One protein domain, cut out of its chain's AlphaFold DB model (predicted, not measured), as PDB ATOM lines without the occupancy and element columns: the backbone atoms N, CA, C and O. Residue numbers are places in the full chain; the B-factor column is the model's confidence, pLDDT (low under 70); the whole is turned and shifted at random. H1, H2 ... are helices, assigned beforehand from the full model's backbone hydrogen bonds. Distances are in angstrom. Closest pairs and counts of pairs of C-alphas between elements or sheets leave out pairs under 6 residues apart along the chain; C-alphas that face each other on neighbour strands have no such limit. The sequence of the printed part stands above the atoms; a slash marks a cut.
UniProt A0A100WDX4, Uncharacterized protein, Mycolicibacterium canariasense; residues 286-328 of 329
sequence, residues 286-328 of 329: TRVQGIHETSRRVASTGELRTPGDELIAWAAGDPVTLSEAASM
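This is residues 286 to 328 of the 329 residues of an uncharacterized protein of Mycolicibacterium canariasense (UniProt A0A100WDX4). What does the model look like? One helix, H1, makes one end of a rod; the unnamed stretch after it folds back beside H1, turns again and runs away to the short helix H2 at the far end. Residues 320 to 328, of which 322 to 327 belong to H2, stick out as an arm from the body. What is it built of? The printed part has 43 residues with two named helices, H1 then H2, and no named strand; the class is all helix, though under half of the residues are in named elements. How spread out is it? It is only just loose, close to extended, with a radius of gyration of the C-alphas of 13.6 A and spans of 45 by 17 by 12 A.

Where is the longest helix? H1 is residues 286 to 298, 18.3 A from first to last C-alpha, beginning at C-alpha 286 at (179.048, 169.791, 142.022). Where is the other? H2 is residues 322 to 327, ending at C-alpha 327 at (220.616, 167.385, 123.685).

Do the helices meet? H1 and H2 are apart, with no C-alpha of the one within 8 A of the other. How regular are their backbones? In H1 and H2 every O i to N i+4 pair is within hydrogen-bond range.

How large is it? The two C-alphas farthest apart, those of Thr 286 and Ser 327, are 45.5 A apart. What joins the helices? A long link of 23 residues, 299 to 321, joins H1 to H2, and the printed part has no cut. Is confidence low anywhere? No printed residue is under 70, and the mean pLDDT of the printed part is 88.3.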
ATOM      1  N   THR A 286     179.126 170.319 143.393       90.62
ATOM      2  CA  THR A 286     179.048 169.791 142.022       90.62
ATOM      3  C   THR A 286     180.109 170.415 141.123       90.62
ATOM      4  O   THR A 286     180.841 169.702 140.433       90.62
ATOM      5  N   ARG A 287     180.258 171.742 141.174       91.44
ATOM      6  CA  ARG A 287     181.271 172.452 140.389       91.44
ATOM      7  C   ARG A 287     182.694 172.069 140.802       91.44
ATOM      8  O   ARG A 287     183.522 171.779 139.940       91.44
ATOM      9  N   VAL A 288     182.979 172.020 142.105       92.00
ATOM     10  CA  VAL A 288     184.299 171.624 142.631       92.00
ATOM     11  C   VAL A 288     184.646 170.192 142.216       92.00
ATOM     12  O   VAL A 288     185.761 169.940 141.754       92.00
ATOM     13  N   GLN A 289     183.691 169.261 142.296       89.38
ATOM     14  CA  GLN A 289     183.884 167.897 141.806       89.38
ATOM     15  C   GLN A 289     184.205 167.873 140.304       89.38
ATOM     16  O   GLN A 289     185.162 167.208 139.899       89.38
ATOM     17  N   GLY A 290     183.467 168.637 139.491       89.12
ATOM     18  CA  GLY A 290     183.724 168.762 138.054       89.12
ATOM     19  C   GLY A 290     185.132 169.282 137.743       89.12
ATOM     20  O   GLY A 290     185.822 168.740 136.874       89.12
ATOM     21  N   ILE A 291     185.618 170.267 138.504       91.69
ATOM     22  CA  ILE A 291     186.988 170.789 138.378       91.69
ATOM     23  C   ILE A 291     188.020 169.721 138.765       91.69
ATOM     24  O   ILE A 291     189.030 169.570 138.072       91.69
ATOM     25  N   HIS A 292     187.786 168.945 139.828       90.31
ATOM     26  CA  HIS A 292     188.677 167.846 140.217       90.31
ATOM     27  C   HIS A 292     188.770 166.757 139.145       90.31
ATOM     28  O   HIS A 292     189.863 166.273 138.846       90.31
ATOM     29  N   GLU A 293     187.636 166.354 138.574       88.75
ATOM     30  CA  GLU A 293     187.577 165.353 137.507       88.75
ATOM     31  C   GLU A 293     188.286 165.838 136.246       88.75
ATOM     32  O   GLU A 293     189.121 165.119 135.691       88.75
ATOM     33  N   THR A 294     188.030 167.084 135.851       90.69
ATOM     34  CA  THR A 294     188.697 167.720 134.713       90.69
ATOM     35  C   THR A 294     190.203 167.805 134.949       90.69
ATOM     36  O   THR A 294     190.979 167.340 134.118       90.69
ATOM     37  N   SER A 295     190.632 168.292 136.115       90.75
ATOM     38  CA  SER A 295     192.053 168.430 136.453       90.75
ATOM     39  C   SER A 295     192.785 167.085 136.419       90.75
ATOM     40  O   SER A 295     193.853 166.990 135.822       90.75
ATOM     41  N   ARG A 296     192.199 166.013 136.976       89.81
ATOM     42  CA  ARG A 296     192.794 164.662 136.911       89.81
ATOM     43  C   ARG A 296     192.938 164.138 135.484       89.81
ATOM     44  O   ARG A 296     193.862 163.379 135.217       89.81
ATOM     45  N   ARG A 297     192.013 164.504 134.594       89.19
ATOM     46  CA  ARG A 297     191.981 164.026 133.210       89.19
ATOM     47  C   ARG A 297     192.946 164.790 132.305       89.19
ATOM     48  O   ARG A 297     193.586 164.158 131.476       89.19
ATOM     49  N   VAL A 298     193.027 166.118 132.422       91.06
ATOM     50  CA  VAL A 298     193.663 166.951 131.379       91.06
ATOM     51  C   VAL A 298     194.821 167.815 131.865       91.06
ATOM     52  O   VAL A 298     195.550 168.332 131.022       91.06
ATOM     53  N   ALA A 299     195.036 167.985 133.179       88.50
ATOM     54  CA  ALA A 299     196.044 168.934 133.670       88.50
ATOM     55  C   ALA A 299     197.455 168.617 133.145       88.50
ATOM     56  O   ALA A 299     198.200 169.537 132.825       88.50
ATOM     57  N   SER A 300     197.799 167.336 133.000       88.75
ATOM     58  CA  SER A 300     199.079 166.880 132.436       88.75
ATOM     59  C   SER A 300     198.965 166.342 131.006       88.75
ATOM     60  O   SER A 300     199.951 165.868 130.454       88.75
ATOM     61  N   THR A 301     197.775 166.374 130.402       86.75
ATOM     62  CA  THR A 301     197.508 165.784 129.081       86.75
ATOM     63  C   THR A 301     196.504 166.662 128.337       86.75
ATOM     64  O   THR A 301     195.316 166.351 128.250       86.75
ATOM     65  N   GLY A 302     196.985 167.802 127.832       81.19
ATOM     66  CA  GLY A 302     196.136 168.851 127.252       81.19
ATOM     67  C   GLY A 302     195.288 168.400 126.058       81.19
ATOM     68  O   GLY A 302     194.225 168.967 125.818       81.19
ATOM     69  N   GLU A 303     195.705 167.345 125.356       86.19
ATOM     70  CA  GLU A 303     194.973 166.739 124.233       86.19
ATOM     71  C   GLU A 303     193.604 166.179 124.631       86.19
ATOM     72  O   GLU A 303     192.692 166.115 123.811       86.19
ATOM     73  N   LEU A 304     193.436 165.800 125.901       87.81
ATOM     74  CA  LEU A 304     192.181 165.252 126.407       87.81
ATOM     75  C   LEU A 304     191.144 166.335 126.728       87.81
ATOM     76  O   LEU A 304     190.065 165.993 127.211       87.81
ATOM     77  N   ARG A 305     191.449 167.619 126.504       87.75
ATOM     78  CA  ARG A 305     190.566 168.747 126.824       87.75
ATOM     79  C   ARG A 305     189.343 168.804 125.911       87.75
ATOM     80  O   ARG A 305     189.445 168.709 124.692       87.75
ATOM     81  N   THR A 306     188.184 169.063 126.510       89.94
ATOM     82  CA  THR A 306     186.903 169.258 125.821       89.94
ATOM     83  C   THR A 306     186.379 170.694 125.970       89.94
ATOM     84  O   THR A 306     186.722 171.378 126.941       89.94
ATOM     85  N   PRO A 307     185.558 171.199 125.023       89.19
ATOM     86  CA  PRO A 307     184.892 172.491 125.178       89.19
ATOM     87  C   PRO A 307     184.056 172.535 126.464       89.19
ATOM     88  O   PRO A 307     183.260 171.634 126.707       89.19
ATOM     89  N   GLY A 308     184.234 173.583 127.271       85.25
ATOM     90  CA  GLY A 308     183.546 173.742 128.559       85.25
ATOM     91  C   GLY A 308     184.328 173.245 129.781       85.25
ATOM     92  O   GLY A 308     183.889 173.493 130.896       85.25
ATOM     93  N   ASP A 309     185.495 172.616 129.596       89.00
ATOM     94  CA  ASP A 309     186.368 172.221 130.708       89.00
ATOM     95  C   ASP A 309     186.820 173.445 131.531       89.00
ATOM     96  O   ASP A 309     187.564 174.302 131.034       89.00
ATOM     97  N   GLU A 310     186.414 173.492 132.804       90.50
ATOM     98  CA  GLU A 310     186.932 174.425 133.809       90.50
ATOM     99  C   GLU A 310     188.247 173.890 134.398       90.50
ATOM    100  O   GLU A 310     188.304 172.779 134.930       90.50
ATOM    101  N   LEU A 311     189.318 174.686 134.314       85.44
ATOM    102  CA  LEU A 311     190.662 174.295 134.737       85.44
ATOM    103  C   LEU A 311     191.287 175.322 135.665       85.44
ATOM    104  O   LEU A 311     191.262 176.517 135.387       85.44
ATOM    105  N   ILE A 312     191.917 174.821 136.728       88.44
ATOM    106  CA  ILE A 312     192.710 175.636 137.652       88.44
ATOM    107  C   ILE A 312     194.212 175.612 137.321       88.44
ATOM    108  O   ILE A 312     194.928 176.544 137.667       88.44
ATOM    109  N   ALA A 313     194.689 174.566 136.635       86.62
ATOM    110  CA  ALA A 313     196.077 174.417 136.202       86.62
ATOM    111  C   ALA A 313     196.179 173.514 134.959       86.62
ATOM    112  O   ALA A 313     195.342 172.632 134.760       86.62
ATOM    113  N   TRP A 314     197.210 173.730 134.137       89.50
ATOM    114  CA  TRP A 314     197.537 172.905 132.969       89.50
ATOM    115  C   TRP A 314     199.044 172.936 132.676       89.50
ATOM    116  O   TRP A 314     199.719 173.928 132.954       89.50
ATOM    117  N   ALA A 315     199.569 171.850 132.109       89.38
ATOM    118  CA  ALA A 315     200.940 171.770 131.630       89.38
ATOM    119  C   ALA A 315     201.130 172.674 130.401       89.38
ATOM    120  O   ALA A 315     200.333 172.653 129.461       89.38
ATOM    121  N   ALA A 316     202.195 173.476 130.404       87.19
ATOM    122  CA  ALA A 316     202.571 174.327 129.280       87.19
ATOM    123  C   ALA A 316     203.466 173.549 128.298       87.19
ATOM    124  O   ALA A 316     204.651 173.845 128.169       87.19
ATOM    125  N   GLY A 317     202.883 172.550 127.631       83.81
ATOM    126  CA  GLY A 317     203.583 171.656 126.703       83.81
ATOM    127  C   GLY A 317     204.024 170.335 127.334       83.81
ATOM    128  O   GLY A 317     203.647 170.014 128.465       83.81
ATOM    129  N   ASP A 318     204.797 169.571 126.566       84.75
ATOM    130  CA  ASP A 318     205.284 168.251 126.961       84.75
ATOM    131  C   ASP A 318     206.345 168.339 128.068       84.75
ATOM    132  O   ASP A 318     207.097 169.319 128.150       84.75
ATOM    133  N   PRO A 319     206.429 167.325 128.949       87.38
ATOM    134  CA  PRO A 319     207.484 167.272 129.946       87.38
ATOM    135  C   PRO A 319     208.846 167.134 129.260       87.38
ATOM    136  O   PRO A 319     209.063 166.200 128.495       87.38
ATOM    137  N   VAL A 320     209.786 168.020 129.594       89.38
ATOM    138  CA  VAL A 320     211.175 167.893 129.136       89.38
ATOM    139  C   VAL A 320     211.817 166.687 129.817       89.38
ATOM    140  O   VAL A 320     211.945 166.632 131.043       89.38
ATOM    141  N   THR A 321     212.235 165.715 129.016       91.00
ATOM    142  CA  THR A 321     212.940 164.519 129.479       91.00
ATOM    143  C   THR A 321     214.428 164.793 129.689       91.00
ATOM    144  O   THR A 321     215.012 165.705 129.101       91.00
ATOM    145  N   LEU A 322     215.092 163.961 130.501       90.88
ATOM    146  CA  LEU A 322     216.542 164.064 130.703       90.88
ATOM    147  C   LEU A 322     217.322 163.909 129.385       90.88
ATOM    148  O   LEU A 322     218.333 164.577 129.186       90.88
ATOM    149  N   SER A 323     216.839 163.058 128.479       90.00
ATOM    150  CA  SER A 323     217.407 162.878 127.139       90.00
ATOM    151  C   SER A 323     217.307 164.137 126.282       90.00
ATOM    152  O   SER A 323     218.277 164.489 125.615       90.00
ATOM    153  N   GLU A 324     216.168 164.830 126.315       89.44
ATOM    154  CA  GLU A 324     215.984 166.079 125.570       89.44
ATOM    155  C   GLU A 324     216.852 167.186 126.161       89.44
ATOM    156  O   GLU A 324     217.592 167.835 125.426       89.44
ATOM    157  N   ALA A 325     216.865 167.333 127.488       89.44
ATOM    158  CA  ALA A 325     217.713 168.305 128.173       89.44
ATOM    159  C   ALA A 325     219.207 168.103 127.855       89.44
ATOM    160  O   ALA A 325     219.916 169.075 127.609       89.44
ATOM    161  N   ALA A 326     219.677 166.852 127.793       87.38
ATOM    162  CA  ALA A 326     221.059 166.526 127.438       87.38
ATOM    163  C   ALA A 326     221.418 166.865 125.978       87.38
ATOM    164  O   ALA A 326     222.595 167.011 125.669       87.38
ATOM    165  N   SER A 327     220.426 166.994 125.091       80.75
ATOM    166  CA  SER A 327     220.616 167.385 123.685       80.75
ATOM    167  C   SER A 327     220.539 168.899 123.438       80.75
ATOM    168  O   SER A 327     220.816 169.352 122.329       80.75
ATOM    169  N   MET A 328     220.149 169.678 124.455       79.56
ATOM    170  CA  MET A 328     220.009 171.140 124.394       79.56
ATOM    171  C   MET A 328     221.251 171.899 124.894       79.56
ATOM    172  O   MET A 328     221.257 173.131 124.865       79.56
TER     173      MET A 328